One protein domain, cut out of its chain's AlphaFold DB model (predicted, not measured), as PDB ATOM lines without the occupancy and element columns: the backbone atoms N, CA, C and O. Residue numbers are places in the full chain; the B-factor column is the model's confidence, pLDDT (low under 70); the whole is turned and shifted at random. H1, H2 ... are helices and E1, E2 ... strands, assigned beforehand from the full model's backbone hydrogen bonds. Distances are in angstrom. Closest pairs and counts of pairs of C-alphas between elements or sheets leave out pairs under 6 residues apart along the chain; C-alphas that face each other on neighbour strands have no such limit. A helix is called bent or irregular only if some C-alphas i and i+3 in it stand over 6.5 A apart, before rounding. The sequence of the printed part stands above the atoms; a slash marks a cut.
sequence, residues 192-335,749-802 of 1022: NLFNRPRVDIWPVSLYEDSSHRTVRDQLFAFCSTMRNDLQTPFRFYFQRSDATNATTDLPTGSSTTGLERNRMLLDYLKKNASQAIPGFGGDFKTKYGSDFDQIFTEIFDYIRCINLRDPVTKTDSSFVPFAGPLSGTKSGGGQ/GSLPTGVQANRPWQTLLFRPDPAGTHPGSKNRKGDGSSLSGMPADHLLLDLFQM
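Overview. This is residues 192 to 335 and 749 to 802 of the 1022 residues of an uncharacterized protein of Verrucomicrobia bacterium 61-8 (UniProt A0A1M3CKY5). With little regular structure, a helical hairpin, H2 and H3, extends from a small parallel sheet, E1 and E2; H1 packs on E1, and long loops surround them. The printed part has 198 residues, 62 in named elements ordered E1, H1, E2, H2, H3, H4, mostly helix. It is compact, with radius of gyration of the C-alphas 18.6 A and spans 56 by 42 by 30 A.

Along the chain. E1, residues 199 to 205, begins at C-alpha (8.571, -53.485, -41.651). H1 is 215 to 223, E2 237 to 240, H2 260 to 273, 20.3 A long. H3, 284 to 304, 22.5 A, is irregular: C-alphas 287 and 290 are 9.5 A apart. H4, 793 to 799, ends at C-alpha (14.582, -55.510, -42.645).

Arrangement. E1 and E2 are parallel; N 204 and O 238 are 3.1 A apart, within hydrogen-bond range. E1, H1, E2 form a strand-helix-strand unit, parallel strands joined through a helix, its crossover right-handed. H2 and H3 touch, closest C-alphas Ala 273 and Phe 284, 5.5 A, opposite ways at 36 degrees, only just steep. H4 is close but not clearly touching H2, closest C-alphas Leu 799 and Leu 269, 6.8 A. O i to N i+4 pairs are within range throughout H1 and H2, 11 of 17 in H3, 0 of 3 in H4, where 4 of 4 i+3 pairs are.

Size, cuts and confidence. Residues 336 to 748 are not printed; C-alphas 335 and 749 are 22.3 A apart. Links H1 to E2 and E2 to H2 are long. Residues 311 to 318 and 325 to 331 have pLDDT under 70.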
ATOM      1  N   ASN A 192      12.768 -61.487 -41.839       95.38
ATOM      2  CA  ASN A 192      14.160 -61.091 -42.012       95.38
ATOM      3  C   ASN A 192      15.146 -62.212 -41.605       95.38
ATOM      4  O   ASN A 192      14.768 -63.302 -41.147       95.38
ATOM      5  N   LEU A 193      16.444 -61.965 -41.766       95.50
ATOM      6  CA  LEU A 193      17.541 -62.880 -41.453       95.50
ATOM      7  C   LEU A 193      17.571 -63.260 -39.969       95.50
ATOM      8  O   LEU A 193      17.935 -64.390 -39.651       95.50
ATOM      9  N   PHE A 194      17.083 -62.382 -39.090       95.19
ATOM     10  CA  PHE A 194      16.910 -62.625 -37.652       95.19
ATOM     11  C   PHE A 194      15.663 -63.454 -37.314       95.19
ATOM     12  O   PHE A 194      15.388 -63.699 -36.140       95.19
ATOM     13  N   ASN A 195      14.919 -63.910 -38.330       94.62
ATOM     14  CA  ASN A 195      13.679 -64.670 -38.199       94.62
ATOM     15  C   ASN A 195      12.610 -63.885 -37.420       94.62
ATOM     16  O   ASN A 195      12.005 -64.390 -36.470       94.62
ATOM     17  N   ARG A 196      12.426 -62.619 -37.811       95.81
ATOM     18  CA  ARG A 196      11.435 -61.685 -37.268       95.81
ATOM     19  C   ARG A 196      10.680 -60.975 -38.409       95.81
ATOM     20  O   ARG A 196      11.193 -60.958 -39.530       95.81
ATOM     21  N   PRO A 197       9.493 -60.391 -38.162       96.50
ATOM     22  CA  PRO A 197       8.717 -59.690 -39.191       96.50
ATOM     23  C   PRO A 197       9.479 -58.531 -39.846       96.50
ATOM     24  O   PRO A 197      10.230 -57.813 -39.181       96.50
ATOM     25  N   ARG A 198       9.270 -58.321 -41.146       97.25
ATOM     26  CA  ARG A 198       9.764 -57.132 -41.858       97.25
ATOM     27  C   ARG A 198       8.826 -55.942 -41.652       97.25
ATOM     28  O   ARG A 198       7.632 -56.140 -41.444       97.25
ATOM     29  N   VAL A 199       9.364 -54.725 -41.719       98.12
ATOM     30  CA  VAL A 199       8.571 -53.485 -41.651       98.12
ATOM     31  C   VAL A 199       8.167 -53.052 -43.061       98.12
ATOM     32  O   VAL A 199       8.997 -53.031 -43.969       98.12
ATOM     33  N   ASP A 200       6.893 -52.730 -43.246       97.38
ATOM     34  CA  ASP A 200       6.347 -52.189 -44.491       97.38
ATOM     35  C   ASP A 200       6.906 -50.793 -44.784       97.38
ATOM     36  O   ASP A 200       6.973 -49.942 -43.891       97.38
ATOM     37  N   ILE A 201       7.277 -50.554 -46.037       97.25
ATOM     38  CA  ILE A 201       7.761 -49.251 -46.504       97.25
ATOM     39  C   ILE A 201       6.646 -48.354 -47.049       97.25
ATOM     40  O   ILE A 201       6.924 -47.211 -47.411       97.25
ATOM     41  N   TRP A 202       5.402 -48.837 -47.131       95.81
ATOM     42  CA  TRP A 202       4.260 -48.001 -47.493       95.81
ATOM     43  C   TRP A 202       3.767 -47.192 -46.281       95.81
ATOM     44  O   TRP A 202       3.436 -47.778 -45.245       95.81
ATOM     45  N   PRO A 203       3.694 -45.849 -46.365       94.12
ATOM     46  CA  PRO A 203       3.210 -45.037 -45.256       94.12
ATOM     47  C   PRO A 203       1.685 -45.108 -45.138       94.12
ATOM     48  O   PRO A 203       0.963 -44.913 -46.115       94.12
ATOM     49  N   VAL A 204       1.178 -45.286 -43.918       94.62
ATOM     50  CA  VAL A 204      -0.267 -45.376 -43.654       94.62
ATOM     51  C   VAL A 204      -0.721 -44.201 -42.784       94.62
ATOM     52  O   VAL A 204      -0.041 -43.809 -41.841       94.62
ATOM     53  N   SER A 205      -1.884 -43.610 -43.070       94.12
ATOM     54  CA  SER A 205      -2.436 -42.556 -42.204       94.12
ATOM     55  C   SER A 205      -2.724 -43.082 -40.792       94.12
ATOM     56  O   SER A 205      -3.187 -44.213 -40.628       94.12
ATOM     57  N   LEU A 206      -2.501 -42.272 -39.756       95.06
ATOM     58  CA  LEU A 206      -2.946 -42.572 -38.392       95.06
ATOM     59  C   LEU A 206      -4.467 -42.770 -38.324       95.06
ATOM     60  O   LEU A 206      -4.937 -43.665 -37.623       95.06
ATOM     61  N   TYR A 207      -5.216 -41.958 -39.068       92.88
ATOM     62  CA  TYR A 207      -6.672 -42.009 -39.124       92.88
ATOM     63  C   TYR A 207      -7.122 -43.180 -39.999       92.88
ATOM     64  O   TYR A 207      -6.658 -43.331 -41.129       92.88
ATOM     65  N   GLU A 208      -7.992 -44.041 -39.466       90.94
ATOM     66  CA  GLU A 208      -8.370 -45.306 -40.119       90.94
ATOM     67  C   GLU A 208      -9.635 -45.206 -40.985       90.94
ATOM     68  O   GLU A 208     -10.105 -46.210 -41.521       90.94
ATOM     69  N   ASP A 209     -10.198 -44.009 -41.128       89.12
ATOM     70  CA  ASP A 209     -11.418 -43.770 -41.888       89.12
ATOM     71  C   ASP A 209     -11.169 -43.657 -43.406       89.12
ATOM     72  O   ASP A 209     -10.047 -43.466 -43.884       89.12
ATOM     73  N   SER A 210     -12.248 -43.747 -44.184       86.75
ATOM     74  CA  SER A 210     -12.201 -43.738 -45.649       86.75
ATOM     75  C   SER A 210     -11.791 -42.401 -46.273       86.75
ATOM     76  O   SER A 210     -11.536 -42.364 -47.474       86.75
ATOM     77  N   SER A 211     -11.757 -41.304 -45.506       85.56
ATOM     78  CA  SER A 211     -11.246 -40.018 -45.994       85.56
ATOM     79  C   SER A 211      -9.721 -39.928 -45.913       85.56
ATOM     80  O   SER A 211      -9.147 -39.089 -46.595       85.56
ATOM     81  N   HIS A 212      -9.056 -40.816 -45.166       86.75
ATOM     82  CA  HIS A 212      -7.595 -40.824 -45.018       86.75
ATOM     83  C   HIS A 212      -6.913 -42.099 -45.517       86.75
ATOM     84  O   HIS A 212      -5.722 -42.071 -45.829       86.75
ATOM     85  N   ARG A 213      -7.632 -43.227 -45.560       88.56
ATOM     86  CA  ARG A 213      -7.120 -44.503 -46.070       88.56
ATOM     87  C   ARG A 213      -7.953 -44.977 -47.246       88.56
ATOM     88  O   ARG A 213      -9.161 -45.192 -47.132       88.56
ATOM     89  N   THR A 214      -7.289 -45.202 -48.370       86.19
ATOM     90  CA  THR A 214      -7.875 -45.910 -49.505       86.19
ATOM     91  C   THR A 214      -8.002 -47.405 -49.205       86.19
ATOM     92  O   THR A 214      -7.396 -47.937 -48.274       86.19
ATOM     93  N   VAL A 215      -8.739 -48.133 -50.051       86.88
ATOM     94  CA  VAL A 215      -8.788 -49.608 -49.990       86.88
ATOM     95  C   VAL A 215      -7.387 -50.226 -50.132       86.88
ATOM     96  O   VAL A 215      -7.126 -51.280 -49.559       86.88
ATOM     97  N   ARG A 216      -6.468 -49.568 -50.854       88.25
ATOM     98  CA  ARG A 216      -5.082 -50.037 -50.990       88.25
ATOM     99  C   ARG A 216      -4.324 -49.845 -49.680       88.25
ATOM    100  O   ARG A 216      -3.699 -50.794 -49.225       88.25
ATOM    101  N   ASP A 217      -4.455 -48.686 -49.033       90.75
ATOM    102  CA  ASP A 217      -3.842 -48.427 -47.718       90.75
ATOM    103  C   ASP A 217      -4.336 -49.412 -46.654       90.75
ATOM    104  O   ASP A 217      -3.554 -49.909 -45.847       90.75
ATOM    105  N   GLN A 218      -5.633 -49.737 -46.674       92.44
ATOM    106  CA  GLN A 218      -6.207 -50.757 -45.794       92.44
ATOM    107  C   GLN A 218      -5.611 -52.143 -46.060       92.44
ATOM    108  O   GLN A 218      -5.373 -52.895 -45.116       92.44
ATOM    109  N   LEU A 219      -5.338 -52.479 -47.324       93.62
ATOM    110  CA  LEU A 219      -4.754 -53.766 -47.687       93.62
ATOM    111  C   LEU A 219      -3.270 -53.858 -47.307       93.62
ATOM    112  O   LEU A 219      -2.864 -54.885 -46.774       93.62
ATOM    113  N   PHE A 220      -2.490 -52.783 -47.463       95.44
ATOM    114  CA  PHE A 220      -1.128 -52.702 -46.915       95.44
ATOM    115  C   PHE A 220      -1.126 -52.876 -45.394       95.44
ATOM    116  O   PHE A 220      -0.416 -53.729 -44.862       95.44
ATOM    117  N   ALA A 221      -2.002 -52.147 -44.695       95.38
ATOM    118  CA  ALA A 221      -2.156 -52.275 -43.251       95.38
ATOM    119  C   ALA A 221      -2.518 -53.711 -42.837       95.38
ATOM    120  O   ALA A 221      -1.954 -54.227 -41.875       95.38
ATOM    121  N   PHE A 222      -3.413 -54.378 -43.573       95.00
ATOM    122  CA  PHE A 222      -3.751 -55.785 -43.361       95.00
ATOM    123  C   PHE A 222      -2.543 -56.711 -43.563       95.00
ATOM    124  O   PHE A 222      -2.238 -57.491 -42.665       95.00
ATOM    125  N   CYS A 223      -1.830 -56.608 -44.693       95.69
ATOM    126  CA  CYS A 223      -0.656 -57.438 -45.004       95.69
ATOM    127  C   CYS A 223       0.485 -57.276 -43.985       95.69
ATOM    128  O   CYS A 223       1.318 -58.170 -43.847       95.69
ATOM    129  N   SER A 224       0.513 -56.158 -43.261       96.19
ATOM    130  CA  SER A 224       1.582 -55.784 -42.332       96.19
ATOM    131  C   SER A 224       1.116 -55.747 -40.864       96.19
ATOM    132  O   SER A 224       1.727 -55.073 -40.033       96.19
ATOM    133  N   THR A 225       0.042 -56.475 -40.527       95.94
ATOM    134  CA  THR A 225      -0.501 -56.590 -39.161       95.94
ATOM    135  C   THR A 225      -0.648 -58.052 -38.738       95.94
ATOM    136  O   THR A 225      -1.112 -58.896 -39.502       95.94
ATOM    137  N   MET A 226      -0.288 -58.346 -37.487       95.81
ATOM    138  CA  MET A 226      -0.528 -59.630 -36.816       95.81
ATOM    139  C   MET A 226      -1.442 -59.439 -35.604       95.81
ATOM    140  O   MET A 226      -1.591 -58.322 -35.107       95.81
ATOM    141  N   ARG A 227      -1.997 -60.541 -35.084       95.25
ATOM    142  CA  ARG A 227      -2.839 -60.549 -33.881       95.25
ATOM    143  C   ARG A 227      -4.047 -59.616 -33.988       95.25
ATOM    144  O   ARG A 227      -4.316 -58.807 -33.102       95.25
ATOM    145  N   ASN A 228      -4.786 -59.736 -35.094       92.62
ATOM    146  CA  ASN A 228      -6.034 -58.992 -35.313       92.62
ATOM    147  C   ASN A 228      -7.160 -59.437 -34.356       92.62
ATOM    148  O   ASN A 228      -8.212 -58.805 -34.315       92.62
ATOM    149  N   ASP A 229      -6.945 -60.513 -33.590       92.94
ATOM    150  CA  ASP A 229      -7.780 -60.935 -32.463       92.94
ATOM    151  C   ASP A 229      -7.711 -59.976 -31.259       92.94
ATOM    152  O   ASP A 229      -8.609 -59.983 -30.417       92.94
ATOM    153  N   LEU A 230      -6.661 -59.153 -31.160       94.19
ATOM    154  CA  LEU A 230      -6.465 -58.201 -30.067       94.19
ATOM    155  C   LEU A 230      -7.176 -56.868 -30.326       94.19
ATOM    156  O   LEU A 230      -7.312 -56.421 -31.461       94.19
ATOM    157  N   GLN A 231      -7.528 -56.162 -29.244       90.56
ATOM    158  CA  GLN A 231      -8.022 -54.780 -29.331       90.56
ATOM    159  C   GLN A 231      -6.983 -53.834 -29.959       90.56
ATOM    160  O   GLN A 231      -7.347 -52.915 -30.691       90.56
ATOM    161  N   THR A 232      -5.697 -54.084 -29.691       92.06
ATOM    162  CA  THR A 232      -4.564 -53.403 -30.325       92.06
ATOM    163  C   THR A 232      -3.719 -54.437 -31.073       92.06
ATOM    164  O   THR A 232      -2.908 -55.119 -30.441       92.06
ATOM    165  N   PRO A 233      -3.893 -54.563 -32.397       94.94
ATOM    166  CA  PRO A 233      -3.094 -55.469 -33.215       94.94
ATOM    167  C   PRO A 233      -1.619 -55.060 -33.296       94.94
ATOM    168  O   PRO A 233      -1.262 -53.887 -33.146       94.94
ATOM    169  N   PHE A 234      -0.747 -56.018 -33.610       96.38
ATOM    170  CA  PHE A 234       0.684 -55.768 -33.785       96.38
ATOM    171  C   PHE A 234       0.967 -55.285 -35.207       96.38
ATOM    172  O   PHE A 234       1.087 -56.078 -36.143       96.38
ATOM    173  N   ARG A 235       1.074 -53.962 -35.360       96.25
ATOM    174  CA  ARG A 235       1.351 -53.279 -36.633       96.25
ATOM    175  C   ARG A 235       2.858 -53.221 -36.914       96.25
ATOM    176  O   ARG A 235       3.627 -52.871 -36.012       96.25
ATOM    177  N   PHE A 236       3.256 -53.512 -38.155       97.50
ATOM    178  CA  PHE A 236       4.633 -53.445 -38.676       97.50
ATOM    179  C   PHE A 236       4.737 -52.503 -39.881       97.50
ATOM    180  O   PHE A 236       5.361 -52.824 -40.885       97.50
ATOM    181  N   TYR A 237       4.114 -51.333 -39.784       97.69
ATOM    182  CA  TYR A 237       4.199 -50.253 -40.765       97.69
ATOM    183  C   TYR A 237       4.246 -48.913 -40.036       97.69
ATOM    184  O   TYR A 237       3.724 -48.793 -38.924       97.69
ATOM    185  N   PHE A 238       4.859 -47.908 -40.658       98.12
ATOM    186  CA  PHE A 238       4.894 -46.564 -40.091       98.12
ATOM    187  C   PHE A 238       3.593 -45.805 -40.351       98.12
ATOM    188  O   PHE A 238       3.011 -45.864 -41.439       98.12
ATOM    189  N   GLN A 239       3.152 -45.068 -39.334       97.00
ATOM    190  CA  GLN A 239       1.974 -44.214 -39.392       97.00
ATOM    191  C   GLN A 239       2.357 -42.737 -39.524       97.00
ATOM    192  O   GLN A 239       3.403 -42.321 -39.036       97.00
ATOM    193  N   ARG A 240       1.505 -41.928 -40.152       95.69
ATOM    194  CA  ARG A 240       1.715 -40.478 -40.289       95.69
ATOM    195  C   ARG A 240       0.424 -39.695 -40.092       95.69
ATOM    196  O   ARG A 240      -0.658 -40.217 -40.365       95.69
ATOM    197  N   SER A 241       0.531 -38.460 -39.626       94.00
ATOM    198  CA  SER A 241      -0.623 -37.619 -39.290       94.00
ATOM    199  C   SER A 241      -0.436 -36.146 -39.638       94.00
ATOM    200  O   SER A 241      -1.399 -35.516 -40.064       94.00
ATOM    201  N   ASP A 242       0.779 -35.602 -39.503       91.38
ATOM    202  CA  ASP A 242       1.033 -34.172 -39.684       91.38
ATOM    203  C   ASP A 242       2.335 -33.917 -40.457       91.38
ATOM    204  O   ASP A 242       3.448 -34.037 -39.933       91.38
ATOM    205  N   ALA A 243       2.183 -33.519 -41.722       91.38
ATOM    206  CA  ALA A 243       3.287 -33.173 -42.610       91.38
ATOM    207  C   ALA A 243       3.987 -31.854 -42.246       91.38
ATOM    208  O   ALA A 243       5.086 -31.600 -42.729       91.38
ATOM    209  N   THR A 244       3.382 -31.001 -41.419       89.50
ATOM    210  CA  THR A 244       3.911 -29.665 -41.098       89.50
ATOM    211  C   THR A 244       4.764 -29.646 -39.832       89.50
ATOM    212  O   THR A 244       5.543 -28.714 -39.623       89.50
ATOM    213  N   ASN A 245       4.690 -30.700 -39.021       91.62
ATOM    214  CA  ASN A 245       5.416 -30.815 -37.765       91.62
ATOM    215  C   ASN A 245       6.633 -31.753 -37.874       91.62
ATOM    216  O   ASN A 245       6.588 -32.782 -38.553       91.62
ATOM    217  N   ALA A 246       7.722 -31.387 -37.193       93.81
ATOM    218  CA  ALA A 246       8.993 -32.110 -37.206       93.81
ATOM    219  C   ALA A 246       9.063 -33.286 -36.213       93.81
ATOM    220  O   ALA A 246       9.996 -34.071 -36.291       93.81
ATOM    221  N   THR A 247       8.131 -33.424 -35.268       95.25
ATOM    222  CA  THR A 247       8.215 -34.450 -34.209       95.25
ATOM    223  C   THR A 247       6.926 -35.240 -33.998       95.25
ATOM    224  O   THR A 247       6.997 -36.346 -33.470       95.25
ATOM    225  N   THR A 248       5.763 -34.737 -34.436       95.56
ATOM    226  CA  THR A 248       4.457 -35.398 -34.225       95.56
ATOM    227  C   THR A 248       4.451 -36.866 -34.655       95.56
ATOM    228  O   THR A 248       4.009 -37.724 -33.896       95.56
ATOM    229  N   ASP A 249       4.970 -37.173 -35.846       97.38
ATOM    230  CA  ASP A 249       4.934 -38.536 -36.392       97.38
ATOM    231  C   ASP A 249       6.036 -39.451 -35.832       97.38
ATOM    232  O   ASP A 249       5.987 -40.658 -36.052       97.38
ATOM    233  N   LEU A 250       7.004 -38.921 -35.077       97.81
ATOM    234  CA  LEU A 250       8.012 -39.720 -34.377       97.81
ATOM    235  C   LEU A 250       8.183 -39.231 -32.927       97.81
ATOM    236  O   LEU A 250       9.206 -38.627 -32.587       97.81
ATOM    237  N   PRO A 251       7.201 -39.496 -32.047       96.69
ATOM    238  CA  PRO A 251       7.290 -39.087 -30.653       96.69
ATOM    239  C   PRO A 251       8.492 -39.707 -29.921       96.69
ATOM    240  O   PRO A 251       9.041 -40.746 -30.307       96.69
ATOM    241  N   THR A 252       8.884 -39.081 -28.811       95.69
ATOM    242  CA  THR A 252       9.903 -39.614 -27.889       95.69
ATOM    243  C   THR A 252       9.424 -40.890 -27.190       95.69
ATOM    244  O   THR A 252      10.221 -41.793 -26.951       95.69
ATOM    245  N   GLY A 253       8.133 -40.957 -26.845       94.06
ATOM    246  CA  GLY A 253       7.528 -42.102 -26.168       94.06
ATOM    247  C   GLY A 253       7.355 -43.311 -27.085       94.06
ATOM    248  O   GLY A 253       7.228 -43.178 -28.302       94.06
ATOM    249  N   SER A 254       7.339 -44.500 -26.483       94.25
ATOM    250  CA  SER A 254       7.070 -45.771 -27.156       94.25
ATOM    251  C   SER A 254       5.802 -46.416 -26.590       94.25
ATOM    252  O   SER A 254       5.724 -46.651 -25.383       94.25
ATOM    253  N   SER A 255       4.845 -46.757 -27.452       94.62
ATOM    254  CA  SER A 255       3.579 -47.409 -27.086       94.62
ATOM    255  C   SER A 255       3.091 -48.307 -28.219       94.62
ATOM    256  O   SER A 255       3.440 -48.123 -29.383       94.62
ATOM    257  N   THR A 256       2.260 -49.294 -27.888       93.19
ATOM    258  CA  THR A 256       1.674 -50.234 -28.856       93.19
ATOM    259  C   THR A 256       0.576 -49.606 -29.720       93.19
ATOM    260  O   THR A 256       0.120 -50.228 -30.679       93.19
ATOM    261  N   THR A 257       0.150 -48.378 -29.415       91.12
ATOM    262  CA  THR A 257      -0.921 -47.657 -30.120       91.12
ATOM    263  C   THR A 257      -0.451 -46.294 -30.623       91.12
ATOM    264  O   THR A 257       0.502 -45.718 -30.102       91.12
ATOM    265  N   GLY A 258      -1.155 -45.756 -31.622       93.88
ATOM    266  CA  GLY A 258      -0.909 -44.412 -32.140       93.88
ATOM    267  C   GLY A 258       0.479 -44.229 -32.763       93.88
ATOM    268  O   GLY A 258       1.130 -45.190 -33.163       93.88
ATOM    269  N   LEU A 259       0.938 -42.978 -32.842       97.00
ATOM    270  CA  LEU A 259       2.224 -42.623 -33.463       97.00
ATOM    271  C   LEU A 259       3.437 -43.068 -32.639       97.00
ATOM    272  O   LEU A 259       4.508 -43.284 -33.197       97.00
ATOM    273  N   GLU A 260       3.283 -43.284 -31.332       96.69
ATOM    274  CA  GLU A 260       4.339 -43.856 -30.484       96.69
ATOM    275  C   GLU A 260       4.702 -45.299 -30.898       96.69
ATOM    276  O   GLU A 260       5.779 -45.795 -30.554       96.69
ATOM    277  N   ARG A 261       3.863 -45.963 -31.713       97.19
ATOM    278  CA  ARG A 261       4.220 -47.228 -32.370       97.19
ATOM    279  C   ARG A 261       5.392 -47.069 -33.334       97.19
ATOM    280  O   ARG A 261       6.205 -47.987 -33.451       97.19
ATOM    281  N   ASN A 262       5.530 -45.912 -33.981       98.19
ATOM    282  CA  ASN A 262       6.656 -45.637 -34.873       98.19
ATOM    283  C   ASN A 262       7.986 -45.675 -34.119       98.19
ATOM    284  O   ASN A 262       8.954 -46.220 -34.642       98.19
ATOM    285  N   ARG A 263       8.019 -45.182 -32.872       97.62
ATOM    286  CA  ARG A 263       9.204 -45.273 -32.008       97.62
ATOM    287  C   ARG A 263       9.598 -46.727 -31.764       97.62
ATOM    288  O   ARG A 263      10.746 -47.086 -32.007       97.62
ATOM    289  N   MET A 264       8.641 -47.576 -31.377       97.75
ATOM    290  CA  MET A 264       8.897 -49.012 -31.181       97.75
ATOM    291  C   MET A 264       9.439 -49.681 -32.450       97.75
ATOM    292  O   MET A 264      10.371 -50.475 -32.376       97.75
ATOM    293  N   LEU A 265       8.873 -49.364 -33.621       98.38
ATOM    294  CA  LEU A 265       9.312 -49.936 -34.897       98.38
ATOM    295  C   LEU A 265      10.702 -49.442 -35.319       98.38
ATOM    296  O   LEU A 265      11.507 -50.236 -35.808       98.38
ATOM    297  N   LEU A 266      11.014 -48.164 -35.099       98.12
ATOM    298  CA  LEU A 266      12.339 -47.611 -35.372       98.12
ATOM    299  C   LEU A 266      13.398 -48.260 -34.469       98.12
ATOM    300  O   LEU A 266      14.436 -48.712 -34.954       98.12
ATOM    301  N   ASP A 267      13.108 -48.395 -33.175       97.44
ATOM    302  CA  ASP A 267      13.998 -49.056 -32.218       97.44
ATOM    303  C   ASP A 267      14.140 -50.557 -32.510       97.44
ATOM    304  O   ASP A 267      15.233 -51.112 -32.391       97.44
ATOM    305  N   TYR A 268      13.073 -51.214 -32.974       97.94
ATOM    306  CA  TYR A 268      13.096 -52.595 -33.459       97.94
ATOM    307  C   TYR A 268      14.050 -52.782 -34.648       97.94
ATOM    308  O   TYR A 268      14.885 -53.694 -34.641       97.94
ATOM    309  N   LEU A 269      13.964 -51.908 -35.655       98.25
ATOM    310  CA  LEU A 269      14.853 -51.931 -36.819       98.25
ATOM    311  C   LEU A 269      16.311 -51.724 -36.400       98.25
ATOM    312  O   LEU A 269      17.180 -52.519 -36.768       98.25
ATOM    313  N   LYS A 270      16.565 -50.721 -35.553       97.75
ATOM    314  CA  LYS A 270      17.895 -50.414 -35.016       97.75
ATOM    315  C   LYS A 270      18.457 -51.566 -34.183       97.75
ATOM    316  O   LYS A 270      19.617 -51.932 -34.357       97.75
ATOM    317  N   LYS A 271      17.642 -52.195 -33.330       96.62
ATOM    318  CA  LYS A 271      18.043 -53.362 -32.531       96.62
ATOM    319  C   LYS A 271      18.481 -54.526 -33.419       96.62
ATOM    320  O   LYS A 271      19.461 -55.193 -33.092       96.62
ATOM    321  N   ASN A 272      17.762 -54.802 -34.507       96.25
ATOM    322  CA  ASN A 272      18.152 -55.854 -35.448       96.25
ATOM    323  C   ASN A 272      19.450 -55.475 -36.180       96.25
ATOM    324  O   ASN A 272      20.365 -56.284 -36.275       96.25
ATOM    325  N   ALA A 273      19.571 -54.225 -36.628       97.56
ATOM    326  CA  ALA A 273      20.742 -53.742 -37.357       97.56
ATOM    327  C   ALA A 273      22.017 -53.603 -36.499       97.56
ATOM    328  O   ALA A 273      23.115 -53.555 -37.049       97.56
ATOM    329  N   SER A 274      21.895 -53.556 -35.168       97.25
ATOM    330  CA  SER A 274      23.023 -53.494 -34.229       97.25
ATOM    331  C   SER A 274      23.501 -54.865 -33.733       97.25
ATOM    332  O   SER A 274      24.244 -54.935 -32.755       97.25
ATOM    333  N   GLN A 275      23.022 -55.959 -34.326       95.12
ATOM    334  CA  GLN A 275      23.402 -57.326 -33.964       95.12
ATOM    335  C   GLN A 275      24.186 -57.997 -35.088       95.12
ATOM    336  O   GLN A 275      24.022 -57.657 -36.258       95.12
ATOM    337  N   ALA A 276      24.987 -59.000 -34.716       96.44
ATOM    338  CA  ALA A 276      25.677 -59.858 -35.668       96.44
ATOM    339  C   ALA A 276      24.678 -60.470 -36.664       96.44
ATOM    340  O   ALA A 276      23.795 -61.230 -36.260       96.44
ATOM    341  N   ILE A 277      24.814 -60.157 -37.956       97.31
ATOM    342  CA  ILE A 277      23.848 -60.599 -38.970       97.31
ATOM    343  C   ILE A 277      23.984 -62.119 -39.198       97.31
ATOM    344  O   ILE A 277      25.067 -62.584 -39.577       97.31
ATOM    345  N   PRO A 278      22.916 -62.923 -39.010       95.31
ATOM    346  CA  PRO A 278      22.973 -64.370 -39.187       95.31
ATOM    347  C   PRO A 278      23.476 -64.774 -40.577       95.31
ATOM    348  O   PRO A 278      22.913 -64.379 -41.593       95.31
ATOM    349  N   GLY A 279      24.540 -65.578 -40.615       94.00
ATOM    350  CA  GLY A 279      25.170 -66.044 -41.855       94.00
ATOM    351  C   GLY A 279      26.195 -65.087 -42.478       94.00
ATOM    352  O   GLY A 279      26.898 -65.512 -43.391       94.00
ATOM    353  N   PHE A 280      26.328 -63.854 -41.974       95.38
ATOM    354  CA  PHE A 280      27.241 -62.836 -42.520       95.38
ATOM    355  C   PHE A 280      28.225 -62.269 -41.479       95.38
ATOM    356  O   PHE A 280      29.358 -61.947 -41.835       95.38
ATOM    357  N   GLY A 281      27.831 -62.207 -40.202       94.56
ATOM    358  CA  GLY A 281      28.600 -61.552 -39.140       94.56
ATOM    359  C   GLY A 281      28.502 -60.022 -39.188       94.56
ATOM    360  O   GLY A 281      27.820 -59.468 -40.047       94.56
ATOM    361  N   GLY A 282      29.166 -59.356 -38.233       95.62
ATOM    362  CA  GLY A 282      29.200 -57.891 -38.104       95.62
ATOM    363  C   GLY A 282      27.839 -57.223 -37.909       95.62
ATOM    364  O   GLY A 282      26.802 -57.877 -37.914       95.62
ATOM    365  N   ASP A 283      27.845 -55.906 -37.727       97.06
ATOM    366  CA  ASP A 283      26.636 -55.117 -37.499       97.06
ATOM    367  C   ASP A 283      26.780 -53.694 -38.070       97.06
ATOM    368  O   ASP A 283      27.890 -53.194 -38.285       97.06
ATOM    369  N   PHE A 284      25.652 -53.031 -38.325       98.06
ATOM    370  CA  PHE A 284      25.627 -51.702 -38.937       98.06
ATOM    371  C   PHE A 284      25.980 -50.577 -37.963       98.06
ATOM    372  O   PHE A 284      26.452 -49.522 -38.395       98.06
ATOM    373  N   LYS A 285      25.815 -50.791 -36.653       97.38
ATOM    374  CA  LYS A 285      26.168 -49.796 -35.635       97.38
ATOM    375  C   LYS A 285      27.682 -49.631 -35.546       97.38
ATOM    376  O   LYS A 285      28.178 -48.508 -35.586       97.38
ATOM    377  N   THR A 286      28.426 -50.733 -35.514       96.69
ATOM    378  CA  THR A 286      29.892 -50.741 -35.591       96.69
ATOM    379  C   THR A 286      30.381 -50.199 -36.933       96.69
ATOM    380  O   THR A 286      31.377 -49.470 -36.975       96.69
ATOM    381  N   LYS A 287      29.678 -50.515 -38.031       96.94
ATOM    382  CA  LYS A 287      30.033 -50.047 -39.376       96.94
ATOM    383  C   LYS A 287      29.979 -48.522 -39.499       96.94
ATOM    384  O   LYS A 287      30.960 -47.932 -39.953       96.94
ATOM    385  N   TYR A 288      28.870 -47.897 -39.100       96.56
ATOM    386  CA  TYR A 288      28.616 -46.468 -39.341       96.56
ATOM    387  C   TYR A 288      28.869 -45.548 -38.148       96.56
ATOM    388  O   TYR A 288      29.030 -44.346 -38.338       96.56
ATOM    389  N   GLY A 289      28.956 -46.077 -36.927       95.38
ATOM    390  CA  GLY A 289      29.231 -45.270 -35.740       95.38
ATOM    391  C   GLY A 289      28.191 -44.163 -35.547       95.38
ATOM    392  O   GLY A 289      27.018 -44.454 -35.333       95.38
ATOM    393  N   SER A 290      28.626 -42.902 -35.632       93.56
ATOM    394  CA  SER A 290      27.781 -41.711 -35.446       93.56
ATOM    395  C   SER A 290      26.632 -41.592 -36.447       93.56
ATOM    396  O   SER A 290      25.613 -40.993 -36.126       93.56
ATOM    397  N   ASP A 291      26.782 -42.158 -37.644       96.81
ATOM    398  CA  ASP A 291      25.770 -42.074 -38.702       96.81
ATOM    399  C   ASP A 291      24.714 -43.186 -38.617       96.81
ATOM    400  O   ASP A 291      23.726 -43.153 -39.344       96.81
ATOM    401  N   PHE A 292      24.871 -44.157 -37.709       98.19
ATOM    402  CA  PHE A 292      23.928 -45.271 -37.576       98.19
ATOM    403  C   PHE A 292      22.497 -44.802 -37.286       98.19
ATOM    404  O   PHE A 292      21.568 -45.197 -37.986       98.19
ATOM    405  N   ASP A 293      22.310 -43.950 -36.275       98.25
ATOM    406  CA  ASP A 293      20.981 -43.434 -35.923       98.25
ATOM    407  C   ASP A 293      20.419 -42.526 -37.027       98.25
ATOM    408  O   ASP A 293      19.230 -42.571 -37.332       98.25
ATOM    409  N   GLN A 294      21.301 -41.756 -37.663       98.25
ATOM    410  CA  GLN A 294      20.973 -40.812 -38.722       98.25
ATOM    411  C   GLN A 294      20.376 -41.521 -39.948       98.25
ATOM    412  O   GLN A 294      19.306 -41.126 -40.403       98.25
ATOM    413  N   ILE A 295      20.973 -42.632 -40.397       98.62
ATOM    414  CA  ILE A 295      20.457 -43.449 -41.512       98.62
ATOM    415  C   ILE A 295      19.023 -43.935 -41.240       98.62
ATOM    416  O   ILE A 295      18.171 -43.897 -42.126       98.62
ATOM    417  N   PHE A 296      18.716 -44.383 -40.018       98.62
ATOM    418  CA  PHE A 296      17.368 -44.864 -39.688       98.62
ATOM    419  C   PHE A 296      16.335 -43.734 -39.607       98.62
ATOM    420  O   PHE A 296      15.196 -43.928 -40.037       98.62
ATOM    421  N   THR A 297      16.722 -42.553 -39.121       98.62
ATOM    422  CA  THR A 297      15.868 -41.355 -39.159       98.62
ATOM    423  C   THR A 297      15.583 -40.921 -40.595       98.62
ATOM    424  O   THR A 297      14.441 -40.600 -40.925       98.62
ATOM    425  N   GLU A 298      16.583 -40.980 -41.477       98.44
ATOM    426  CA  GLU A 298      16.417 -40.703 -42.906       98.44
ATOM    427  C   GLU A 298      15.483 -41.703 -43.593       98.44
ATOM    428  O   GLU A 298      14.603 -41.283 -44.341       98.44
ATOM    429  N   ILE A 299      15.613 -43.007 -43.312       98.62
ATOM    430  CA  ILE A 299      14.715 -44.040 -43.858       98.62
ATOM    431  C   ILE A 299      13.267 -43.799 -43.413       98.62
ATOM    432  O   ILE A 299      12.350 -43.871 -44.233       98.62
ATOM    433  N   PHE A 300      13.050 -43.497 -42.128       98.56
ATOM    434  CA  PHE A 300      11.716 -43.186 -41.615       98.56
ATOM    435  C   PHE A 300      11.110 -41.969 -42.330       98.56
ATOM    436  O   PHE A 300       9.978 -42.040 -42.811       98.56
ATOM    437  N   ASP A 301      11.863 -40.871 -42.452       98.31
ATOM    438  CA  ASP A 301      11.366 -39.652 -43.098       98.31
ATOM    439  C   ASP A 301      11.165 -39.833 -44.609       98.31
ATOM    440  O   ASP A 301      10.217 -39.298 -45.187       98.31
ATOM    441  N   TYR A 302      12.008 -40.645 -45.253       97.75
ATOM    442  CA  TYR A 302      11.837 -41.027 -46.650       97.75
ATOM    443  C   TYR A 302      10.501 -41.747 -46.853       97.75
ATOM    444  O   TYR A 302       9.728 -41.338 -47.718       97.75
ATOM    445  N   ILE A 303      10.186 -42.755 -46.022       97.75
ATOM    446  CA  ILE A 303       8.895 -43.468 -46.044       97.75
ATOM    447  C   ILE A 303       7.736 -42.496 -45.786       97.75
ATOM    448  O   ILE A 303       6.752 -42.495 -46.530       97.75
ATOM    449  N   ARG A 304       7.870 -41.606 -44.792       95.31
ATOM    450  CA  ARG A 304       6.882 -40.558 -44.472       95.31
ATOM    451  C   ARG A 304       6.568 -39.666 -45.679       95.31
ATOM    452  O   ARG A 304       5.430 -39.207 -45.808       95.31
ATOM    453  N   CYS A 305       7.530 -39.478 -46.584       93.75
ATOM    454  CA  CYS A 305       7.432 -38.614 -47.762       93.75
ATOM    455  C   CYS A 305       6.965 -39.304 -49.065       93.75
ATOM    456  O   CYS A 305       7.021 -38.682 -50.132       93.75
ATOM    457  N   ILE A 306       6.504 -40.559 -49.013       91.50
ATOM    458  CA  ILE A 306       5.948 -41.299 -50.168       91.50
ATOM    459  C   ILE A 306       4.438 -41.064 -50.279       91.50
ATOM    460  O   ILE A 306       3.769 -40.870 -49.268       91.50
ATOM    461  N   ASN A 307       3.875 -41.105 -51.488       86.12
ATOM    462  CA  ASN A 307       2.443 -40.939 -51.741       86.12
ATOM    463  C   ASN A 307       1.880 -39.693 -51.034       86.12
ATOM    464  O   ASN A 307       0.954 -39.776 -50.222       86.12
ATOM    465  N   LEU A 308       2.494 -38.529 -51.274       83.19
ATOM    466  CA  LEU A 308       2.076 -37.259 -50.657       83.19
ATOM    467  C   LEU A 308       0.666 -36.838 -51.088       83.19
ATOM    468  O   LEU A 308      -0.013 -36.092 -50.379       83.19
ATOM    469  N   ARG A 309       0.234 -37.346 -52.246       74.00
ATOM    470  CA  ARG A 309      -1.100 -37.183 -52.804       74.00
ATOM    471  C   ARG A 309      -1.549 -38.482 -53.461       74.00
ATOM    472  O   ARG A 309      -1.029 -38.842 -54.516       74.00
ATOM    473  N   ASP A 310      -2.576 -39.098 -52.889       72.75
ATOM    474  CA  ASP A 310      -3.250 -40.240 -53.494       72.75
ATOM    475  C   ASP A 310      -4.325 -39.751 -54.493       72.75
ATOM    476  O   ASP A 310      -5.294 -39.101 -54.091       72.75
ATOM    477  N   PRO A 311      -4.175 -40.002 -55.805       62.12
ATOM    478  CA  PRO A 311      -5.126 -39.582 -56.824       62.12
ATOM    479  C   PRO A 311      -6.277 -40.576 -57.033       62.12
ATOM    480  O   PRO A 311      -7.113 -40.333 -57.900       62.12
ATOM    481  N   VAL A 312      -6.345 -41.705 -56.312       58.47
ATOM    482  CA  VAL A 312      -7.350 -42.767 -56.542       58.47
ATOM    483  C   VAL A 312      -8.778 -42.277 -56.277       58.47
ATOM    484  O   VAL A 312      -9.736 -42.857 -56.791       58.47
ATOM    485  N   THR A 313      -8.946 -41.161 -55.563       49.97
ATOM    486  CA  THR A 313     -10.244 -40.498 -55.401       49.97
ATOM    487  C   THR A 313     -10.304 -39.198 -56.210       49.97
ATOM    488  O   THR A 313      -9.427 -38.337 -56.169       49.97
ATOM    489  N   LYS A 314     -11.352 -39.073 -57.032       47.16
ATOM    490  CA  LYS A 314     -11.617 -37.876 -57.833       47.16
ATOM    491  C   LYS A 314     -11.942 -36.717 -56.884       47.16
ATOM    492  O   LYS A 314     -12.913 -36.819 -56.148       47.16
ATOM    493  N   THR A 315     -11.210 -35.606 -57.015       52.09
ATOM    494  CA  THR A 315     -11.326 -34.315 -56.290       52.09
ATOM    495  C   THR A 315     -10.764 -34.290 -54.860       52.09
ATOM    496  O   THR A 315     -11.032 -35.180 -54.064       52.09
ATOM    497  N   ASP A 316     -10.041 -33.211 -54.519       51.47
ATOM    498  CA  ASP A 316      -9.468 -32.935 -53.183       51.47
ATOM    499  C   ASP A 316     -10.548 -32.816 -52.061       51.47
ATOM    500  O   ASP A 316     -10.225 -32.517 -50.918       51.47
ATOM    501  N   SER A 317     -11.838 -33.031 -52.366       54.91
ATOM    502  CA  SER A 317     -12.968 -32.948 -51.426       54.91
ATOM    503  C   SER A 317     -13.402 -34.278 -50.793       54.91
ATOM    504  O   SER A 317     -14.198 -34.248 -49.858       54.91
ATOM    505  N   SER A 318     -12.934 -35.434 -51.282       61.00
ATOM    506  CA  SER A 318     -13.332 -36.760 -50.757       61.00
ATOM    507  C   SER A 318     -12.217 -37.537 -50.054       61.00
ATOM    508  O   SER A 318     -12.488 -38.582 -49.467       61.00
ATOM    509  N   PHE A 319     -10.979 -37.052 -50.129       75.44
ATOM    510  CA  PHE A 319      -9.808 -37.663 -49.506       75.44
ATOM    511  C   PHE A 319      -8.858 -36.574 -49.019       75.44
ATOM    512  O   PHE A 319      -8.636 -35.588 -49.723       75.44
ATOM    513  N   VAL A 320      -8.310 -36.756 -47.824       79.50
ATOM    514  CA  VAL A 320      -7.414 -35.819 -47.153       79.50
ATOM    515  C   VAL A 320      -5.967 -36.218 -47.471       79.50
ATOM    516  O   VAL A 320      -5.465 -37.197 -46.914       79.50
ATOM    517  N   PRO A 321      -5.270 -35.502 -48.375       80.19
ATOM    518  CA  PRO A 321      -3.871 -35.787 -48.673       80.19
ATOM    519  C   PRO A 321      -2.976 -35.449 -47.477       80.19
ATOM    520  O   PRO A 321      -3.196 -34.453 -46.788       80.19
ATOM    521  N   PHE A 322      -1.916 -36.236 -47.277       87.00
ATOM    522  CA  PHE A 322      -0.983 -36.034 -46.163       87.00
ATOM    523  C   PHE A 322      -0.304 -34.656 -46.200       87.00
ATOM    524  O   PHE A 322      -0.212 -33.991 -45.173       87.00
ATOM    525  N   ALA A 323       0.131 -34.203 -47.380       84.56
ATOM    526  CA  ALA A 323       0.819 -32.921 -47.555       84.56
ATOM    527  C   ALA A 323      -0.097 -31.821 -48.128       84.56
ATOM    528  O   ALA A 323       0.342 -31.022 -48.951       84.56
ATOM    529  N   GLY A 324      -1.373 -31.790 -47.727       72.69
ATOM    530  CA  GLY A 324      -2.334 -30.752 -48.122       72.69
ATOM    531  C   GLY A 324      -2.746 -30.770 -49.610       72.69
ATOM    532  O   GLY A 324      -2.126 -31.439 -50.441       72.69
ATOM    533  N   PRO A 325      -3.843 -30.080 -49.975       64.06
ATOM    534  CA  PRO A 325      -4.336 -30.054 -51.350       64.06
ATOM    535  C   PRO A 325      -3.419 -29.240 -52.278       64.06
ATOM    536  O   PRO A 325      -2.778 -28.274 -51.867       64.06
ATOM    537  N   LEU A 326      -3.402 -29.602 -53.568       57.03
ATOM    538  CA  LEU A 326      -2.721 -28.831 -54.627       57.03
ATOM    539  C   LEU A 326      -3.695 -27.915 -55.397       57.03
ATOM    540  O   LEU A 326      -3.291 -27.233 -56.342       57.03
ATOM    541  N   SER A 327      -4.980 -27.908 -55.025       50.38
ATOM    542  CA  SER A 327      -6.005 -26.990 -55.535       50.38
ATOM    543  C   SER A 327      -6.398 -25.945 -54.476       50.38
ATOM    544  O   SER A 327      -6.351 -26.214 -53.280       50.38
ATOM    545  N   GLY A 328      -6.767 -24.728 -54.899       53.81
ATOM    546  CA  GLY A 328      -7.102 -23.625 -53.981       53.81
ATOM    547  C   GLY A 328      -5.882 -22.820 -53.506       53.81
ATOM    548  O   GLY A 328      -4.972 -22.568 -54.291       53.81
ATOM    549  N   THR A 329      -5.863 -22.366 -52.246       51.00
ATOM    550  CA  THR A 329      -4.695 -21.678 -51.663       51.00
ATOM    551  C   THR A 329      -3.575 -22.695 -51.438       51.00
ATOM    552  O   THR A 329      -3.569 -23.417 -50.450       51.00
ATOM    553  N   LYS A 330      -2.627 -22.753 -52.374       62.25
ATOM    554  CA  LYS A 330      -1.575 -23.780 -52.486       62.25
ATOM    555  C   LYS A 330      -0.437 -23.685 -51.462       62.25
ATOM    556  O   LYS A 330       0.566 -24.369 -51.606       62.25
ATOM    557  N   SER A 331      -0.533 -22.829 -50.450       69.75
ATOM    558  CA  SER A 331       0.559 -22.613 -49.494       69.75
ATOM    559  C   SER A 331       0.829 -23.877 -48.665       69.75
ATOM    560  O   SER A 331       0.024 -24.237 -47.812       69.75
ATOM    561  N   GLY A 332       1.958 -24.544 -48.919       75.44
ATOM    562  CA  GLY A 332       2.397 -25.746 -48.206       75.44
ATOM    563  C   GLY A 332       1.994 -27.059 -48.879       75.44
ATOM    564  O   GLY A 332       2.382 -28.121 -48.401       75.44
ATOM    565  N   GLY A 333       1.263 -27.009 -49.999       80.62
ATOM    566  CA  GLY A 333       0.869 -28.202 -50.746       80.62
ATOM    567  C   GLY A 333       2.091 -28.989 -51.232       80.62
ATOM    568  O   GLY A 333       2.983 -28.429 -51.867       80.62
ATOM    569  N   GLY A 334       2.151 -30.284 -50.926       82.00
ATOM    570  CA  GLY A 334       3.271 -31.166 -51.258       82.00
ATOM    571  C   GLY A 334       4.540 -30.966 -50.417       82.00
ATOM    572  O   GLY A 334       5.508 -31.687 -50.650       82.00
ATOM    573  N   GLN A 335       4.559 -30.024 -49.466       87.75
ATOM    574  CA  GLN A 335       5.680 -29.809 -48.544       87.75
ATOM    575  C   GLN A 335       5.570 -30.759 -47.344       87.75
ATOM    576  O   GLN A 335       4.483 -30.967 -46.810       87.75
ATOM    577  N   GLY A 749      18.908 -46.320 -51.607       95.25
ATOM    578  CA  GLY A 749      20.332 -46.243 -51.956       95.25
ATOM    579  C   GLY A 749      20.902 -44.824 -51.985       95.25
ATOM    580  O   GLY A 749      22.051 -44.613 -51.631       95.25
ATOM    581  N   SER A 750      20.082 -43.817 -52.289       94.38
ATOM    582  CA  SER A 750      20.518 -42.413 -52.353       94.38
ATOM    583  C   SER A 750      20.526 -41.674 -51.008       94.38
ATOM    584  O   SER A 750      20.837 -40.478 -50.976       94.38
ATOM    585  N   LEU A 751      20.186 -42.344 -49.899       97.31
ATOM    586  CA  LEU A 751      20.268 -41.767 -48.555       97.31
ATOM    587  C   LEU A 751      21.733 -41.697 -48.086       97.31
ATOM    588  O   LEU A 751      22.455 -42.695 -48.207       97.31
ATOM    589  N   PRO A 752      22.212 -40.541 -47.592       95.25
ATOM    590  CA  PRO A 752      23.596 -40.385 -47.172       95.25
ATOM    591  C   PRO A 752      23.964 -41.191 -45.920       95.25
ATOM    592  O   PRO A 752      23.174 -41.400 -45.009       95.25
ATOM    593  N   THR A 753      25.229 -41.605 -45.843       94.81
ATOM    594  CA  THR A 753      25.762 -42.395 -44.713       94.81
ATOM    595  C   THR A 753      26.873 -41.678 -43.941       94.81
ATOM    596  O   THR A 753      27.579 -42.290 -43.139       94.81
ATOM    597  N   GLY A 754      27.064 -40.386 -44.217       91.94
ATOM    598  CA  GLY A 754      28.160 -39.570 -43.696       91.94
ATOM    599  C   GLY A 754      27.743 -38.176 -43.236       91.94
ATOM    600  O   GLY A 754      28.586 -37.281 -43.185       91.94
ATOM    601  N   VAL A 755      26.461 -37.962 -42.937       93.75
ATOM    602  CA  VAL A 755      25.939 -36.666 -42.487       93.75
ATOM    603  C   VAL A 755      26.618 -36.236 -41.191       93.75
ATOM    604  O   VAL A 755      27.174 -35.147 -41.142       93.75
ATOM    605  N   GLN A 756      26.640 -37.070 -40.153       92.62
ATOM    606  CA  GLN A 756      27.232 -36.734 -38.855       92.62
ATOM    607  C   GLN A 756      28.763 -36.759 -38.913       92.62
ATOM    608  O   GLN A 756      29.415 -35.865 -38.374       92.62
ATOM    609  N   ALA A 757      29.352 -37.721 -39.632       91.00
ATOM    610  CA  ALA A 757      30.801 -37.806 -39.831       91.00
ATOM    611  C   ALA A 757      31.378 -36.782 -40.831       91.00
ATOM    612  O   ALA A 757      32.587 -36.787 -41.075       91.00
ATOM    613  N   ASN A 758      30.542 -35.915 -41.409       89.38
ATOM    614  CA  ASN A 758      30.917 -34.899 -42.393       89.38
ATOM    615  C   ASN A 758      31.625 -35.459 -43.643       89.38
ATOM    616  O   ASN A 758      32.610 -34.894 -44.124       89.38
ATOM    617  N   ARG A 759      31.132 -36.591 -44.160       87.69
ATOM    618  CA  ARG A 759      31.618 -37.232 -45.389       87.69
ATOM    619  C   ARG A 759      30.646 -36.961 -46.538       87.69
ATOM    620  O   ARG A 759      29.585 -37.580 -46.591       87.69
ATOM    621  N   PRO A 760      30.979 -36.025 -47.438       85.75
ATOM    622  CA  PRO A 760      30.140 -35.693 -48.577       85.75
ATOM    623  C   PRO A 760      30.218 -36.761 -49.663       85.75
ATOM    624  O   PRO A 760      31.204 -37.495 -49.736       85.75
ATOM    625  N   TRP A 761      29.195 -36.805 -50.519       86.69
ATOM    626  CA  TRP A 761      29.103 -37.735 -51.647       86.69
ATOM    627  C   TRP A 761      29.323 -39.183 -51.191       86.69
ATOM    628  O   TRP A 761      30.162 -39.900 -51.736       86.69
ATOM    629  N   GLN A 762      28.613 -39.540 -50.117       89.25
ATOM    630  CA  GLN A 762      28.610 -40.863 -49.507       89.25
ATOM    631  C   GLN A 762      27.171 -41.304 -49.226       89.25
ATOM    632  O   GLN A 762      26.534 -40.724 -48.342       89.25
ATOM    633  N   THR A 763      26.665 -42.319 -49.920       93.06
ATOM    634  CA  THR A 763      25.315 -42.869 -49.717       93.06
ATOM    635  C   THR A 763      25.344 -44.340 -49.316       93.06
ATOM    636  O   THR A 763      26.408 -44.910 -49.056       93.06
ATOM    637  N   LEU A 764      24.169 -44.938 -49.130       95.12
ATOM    638  CA  LEU A 764      24.030 -46.388 -49.067       95.12
ATOM    639  C   LEU A 764      24.391 -46.988 -50.433       95.12
ATOM    640  O   LEU A 764      24.279 -46.321 -51.458       95.12
ATOM    641  N   LEU A 765      24.839 -48.245 -50.448       93.38
ATOM    642  CA  LEU A 765      25.171 -48.933 -51.697       93.38
ATOM    643  C   LEU A 765      24.518 -50.307 -51.813       93.38
ATOM    644  O   LEU A 765      24.889 -51.258 -51.121       93.38
ATOM    645  N   PHE A 766      23.623 -50.447 -52.782       95.06
ATOM    646  CA  PHE A 766      22.879 -51.677 -53.056       95.06
ATOM    647  C   PHE A 766      23.183 -52.268 -54.434       95.06
ATOM    648  O   PHE A 766      22.368 -52.989 -55.006       95.06
ATOM    649  N   ARG A 767      24.374 -51.996 -54.968       92.12
ATOM    650  CA  ARG A 767      24.904 -52.635 -56.177       92.12
ATOM    651  C   ARG A 767      26.326 -53.146 -55.956       92.12
ATOM    652  O   ARG A 767      27.003 -52.696 -55.030       92.12
ATOM    653  N   PRO A 768      26.835 -54.026 -56.834       89.12
ATOM    654  CA  PRO A 768      28.202 -54.510 -56.727       89.12
ATOM    655  C   PRO A 768      29.181 -53.356 -56.897       89.12
ATOM    656  O   PRO A 768      29.020 -52.533 -57.803       89.12
ATOM    657  N   ASP A 769      30.221 -53.310 -56.065       86.69
ATOM    658  CA  ASP A 769      31.315 -52.359 -56.219       86.69
ATOM    659  C   ASP A 769      32.537 -52.994 -56.876       86.69
ATOM    660  O   ASP A 769      33.264 -53.715 -56.197       86.69
ATOM    661  N   PRO A 770      32.807 -52.734 -58.174       82.31
ATOM    662  CA  PRO A 770      33.956 -53.324 -58.856       82.31
ATOM    663  C   PRO A 770      35.294 -53.004 -58.188       82.31
ATOM    664  O   PRO A 770      36.195 -53.839 -58.203       82.31
ATOM    665  N   ALA A 771      35.427 -51.811 -57.600       79.94
ATOM    666  CA  ALA A 771      36.621 -51.422 -56.854       79.94
ATOM    667  C   ALA A 771      36.642 -52.015 -55.433       79.94
ATOM    668  O   ALA A 771      37.703 -52.124 -54.818       79.94
ATOM    669  N   GLY A 772      35.475 -52.392 -54.899       83.56
ATOM    670  CA  GLY A 772      35.294 -52.864 -53.530       83.56
ATOM    671  C   GLY A 772      35.751 -51.855 -52.478       83.56
ATOM    672  O   GLY A 772      36.137 -52.264 -51.383       83.56
ATOM    673  N   THR A 773      35.799 -50.563 -52.812       82.31
ATOM    674  CA  THR A 773      36.291 -49.466 -51.961       82.31
ATOM    675  C   THR A 773      35.170 -48.654 -51.336       82.31
ATOM    676  O   THR A 773      35.423 -47.906 -50.395       82.31
ATOM    677  N   HIS A 774      33.945 -48.793 -51.839       88.25
ATOM    678  CA  HIS A 774      32.798 -48.064 -51.330       88.25
ATOM    679  C   HIS A 774      32.520 -48.419 -49.858       88.25
ATOM    680  O   HIS A 774      32.504 -49.613 -49.546       88.25
ATOM    681  N   PRO A 775      32.251 -47.449 -48.958       89.69
ATOM    682  CA  PRO A 775      31.922 -47.705 -47.548       89.69
ATOM    683  C   PRO A 775      30.793 -48.723 -47.356       89.69
ATOM    684  O   PRO A 775      30.820 -49.541 -46.443       89.69
ATOM    685  N   GLY A 776      29.831 -48.718 -48.273       92.06
ATOM    686  CA  GLY A 776      28.731 -49.673 -48.334       92.06
ATOM    687  C   GLY A 776      29.073 -51.110 -48.749       92.06
ATOM    688  O   GLY A 776      28.271 -52.023 -48.552       92.06
ATOM    689  N   SER A 777      30.286 -51.355 -49.245       92.50
ATOM    690  CA  SER A 777      30.758 -52.702 -49.585       92.50
ATOM    691  C   SER A 777      30.962 -53.571 -48.340       92.50
ATOM    692  O   SER A 777      31.156 -53.081 -47.224       92.50
ATOM    693  N   LYS A 778      30.983 -54.892 -48.541       93.56
ATOM    694  CA  LYS A 778      31.401 -55.861 -47.518       93.56
ATOM    695  C   LYS A 778      32.826 -55.564 -47.040       93.56
ATOM    696  O   LYS A 778      33.680 -55.163 -47.828       93.56
ATOM    697  N   ASN A 779      33.103 -55.836 -45.765       94.69
ATOM    698  CA  ASN A 779      34.405 -55.629 -45.122       94.69
ATOM    699  C   ASN A 779      34.905 -54.170 -45.149       94.69
ATOM    700  O   ASN A 779      36.111 -53.924 -45.063       94.69
ATOM    701  N   ARG A 780      33.996 -53.198 -45.264       92.38
ATOM    702  CA  ARG A 780      34.299 -51.766 -45.189       92.38
ATOM    703  C   ARG A 780      33.574 -51.119 -44.018       92.38
ATOM    704  O   ARG A 780      32.453 -51.499 -43.688       92.38
ATOM    705  N   LYS A 781      34.222 -50.145 -43.385       91.75
ATOM    706  CA  LYS A 781      33.589 -49.232 -42.427       91.75
ATOM    707  C   LYS A 781      32.935 -48.057 -43.157       91.75
ATOM    708  O   LYS A 781      33.238 -47.798 -44.318       91.75
ATOM    709  N   GLY A 782      32.117 -47.287 -42.441       87.06
ATOM    710  CA  GLY A 782      31.487 -46.052 -42.925       87.06
ATOM    711  C   GLY A 782      32.456 -44.918 -43.295       87.06
ATOM    712  O   GLY A 782      32.012 -43.856 -43.715       87.06
ATOM    713  N   ASP A 783      33.766 -45.111 -43.123       85.75
ATOM    714  CA  ASP A 783      34.838 -44.224 -43.598       85.75
ATOM    715  C   ASP A 783      35.592 -44.785 -44.824       85.75
ATOM    716  O   ASP A 783      36.586 -44.208 -45.257       85.75
ATOM    717  N   GLY A 784      35.154 -45.931 -45.361       85.25
ATOM    718  CA  GLY A 784      35.788 -46.638 -46.480       85.25
ATOM    719  C   GLY A 784      37.012 -47.483 -46.097       85.25
ATOM    720  O   GLY A 784      37.526 -48.249 -46.925       85.25
ATOM    721  N   SER A 785      37.483 -47.406 -44.849       87.88
ATOM    722  CA  SER A 785      38.593 -48.237 -44.375       87.88
ATOM    723  C   SER A 785      38.201 -49.715 -44.330       87.88
ATOM    724  O   SER A 785      37.043 -50.081 -44.114       87.88
ATOM    725  N   SER A 786      39.177 -50.587 -44.589       92.56
ATOM    726  CA  SER A 786      38.964 -52.034 -44.591       92.56
ATOM    727  C   SER A 786      38.876 -52.566 -43.161       92.56
ATOM    728  O   SER A 786      39.811 -52.395 -42.381       92.56
ATOM    729  N   LEU A 787      37.795 -53.274 -42.841       93.00
ATOM    730  CA  LEU A 787      37.620 -54.007 -41.588       93.00
ATOM    731  C   LEU A 787      36.877 -55.317 -41.861       93.00
ATOM    732  O   LEU A 787      35.714 -55.313 -42.263       93.00
ATOM    733  N   SER A 788      37.550 -56.444 -41.623       94.25
ATOM    734  CA  SER A 788      36.968 -57.774 -41.828       94.25
ATOM    735  C   SER A 788      35.722 -57.983 -40.968       94.25
ATOM    736  O   SER A 788      35.702 -57.627 -39.792       94.25
ATOM    737  N   GLY A 789      34.701 -58.608 -41.552       92.25
ATOM    738  CA  GLY A 789      33.447 -58.933 -40.879       92.25
ATOM    739  C   GLY A 789      32.391 -57.832 -40.943       92.25
ATOM    740  O   GLY A 789      31.278 -58.080 -40.502       92.25
ATOM    741  N   MET A 790      32.686 -56.649 -41.496       95.50
ATOM    742  CA  MET A 790      31.656 -55.622 -41.702       95.50
ATOM    743  C   MET A 790      30.647 -56.041 -42.784       95.50
ATOM    744  O   MET A 790      31.067 -56.494 -43.859       95.50
ATOM    745  N   PRO A 791      29.333 -55.878 -42.533       96.38
ATOM    746  CA  PRO A 791      28.297 -56.269 -43.482       96.38
ATOM    747  C   PRO A 791      28.272 -55.343 -44.703       96.38
ATOM    748  O   PRO A 791      28.692 -54.190 -44.620       96.38
ATOM    749  N   ALA A 792      27.765 -55.829 -45.834       96.62
ATOM    750  CA  ALA A 792      27.418 -54.983 -46.977       96.62
ATOM    751  C   ALA A 792      26.034 -54.339 -46.781       96.62
ATOM    752  O   ALA A 792      25.166 -54.925 -46.128       96.62
ATOM    753  N   ASP A 793      25.809 -53.156 -47.356       97.50
ATOM    754  CA  ASP A 793      24.608 -52.354 -47.065       97.50
ATOM    755  C   ASP A 793      23.325 -53.002 -47.547       97.50
ATOM    756  O   ASP A 793      22.297 -52.861 -46.892       97.50
ATOM    757  N   HIS A 794      23.373 -53.773 -48.637       97.25
ATOM    758  CA  HIS A 794      22.191 -54.464 -49.153       97.25
ATOM    759  C   HIS A 794      21.542 -55.394 -48.113       97.25
ATOM    760  O   HIS A 794      20.379 -55.757 -48.261       97.25
ATOM    761  N   LEU A 795      22.233 -55.780 -47.033       97.94
ATOM    762  CA  LEU A 795      21.624 -56.528 -45.929       97.94
ATOM    763  C   LEU A 795      20.612 -55.690 -45.115       97.94
ATOM    764  O   LEU A 795      19.740 -56.283 -44.487       97.94
ATOM    765  N   LEU A 796      20.645 -54.350 -45.173       97.38
ATOM    766  CA  LEU A 796      19.604 -53.478 -44.598       97.38
ATOM    767  C   LEU A 796      18.242 -53.691 -45.262       97.38
ATOM    768  O   LEU A 796      17.219 -53.635 -44.584       97.38
ATOM    769  N   LEU A 797      18.229 -53.973 -46.568       97.94
ATOM    770  CA  LEU A 797      17.002 -54.177 -47.347       97.94
ATOM    771  C   LEU A 797      16.130 -55.291 -46.764       97.94
ATOM    772  O   LEU A 797      14.909 -55.219 -46.822       97.94
ATOM    773  N   ASP A 798      16.763 -56.302 -46.166       97.19
ATOM    774  CA  ASP A 798      16.105 -57.476 -45.600       97.19
ATOM    775  C   ASP A 798      15.237 -57.168 -44.366       97.19
ATOM    776  O   ASP A 798      14.377 -57.973 -44.001       97.19
ATOM    777  N   LEU A 799      15.418 -55.996 -43.746       97.81
ATOM    778  CA  LEU A 799      14.582 -55.510 -42.645       97.81
ATOM    779  C   LEU A 799      13.207 -55.008 -43.113       97.81
ATOM    780  O   LEU A 799      12.292 -54.881 -42.295       97.81
ATOM    781  N   PHE A 800      13.061 -54.745 -44.411       98.06
ATOM    782  CA  PHE A 800      11.922 -54.050 -44.992       98.06
ATOM    783  C   PHE A 800      11.189 -54.907 -46.023       98.06
ATOM    784  O   PHE A 800      11.772 -55.774 -46.673       98.06
ATOM    785  N   GLN A 801       9.899 -54.643 -46.204       95.69
ATOM    786  CA  GLN A 801       9.096 -55.237 -47.270       95.69
ATOM    787  C   GLN A 801       8.226 -54.189 -47.960       95.69
ATOM    788  O   GLN A 801       7.851 -53.188 -47.360       95.69
ATOM    789  N   MET A 802       7.877 -54.459 -49.215       96.12
ATOM    790  CA  MET A 802       6.795 -53.784 -49.925       96.12
ATOM    791  C   MET A 802       5.778 -54.855 -50.330       96.12
ATOM    792  O   MET A 802       6.081 -55.644 -51.233       96.12
TER     793      MET A 802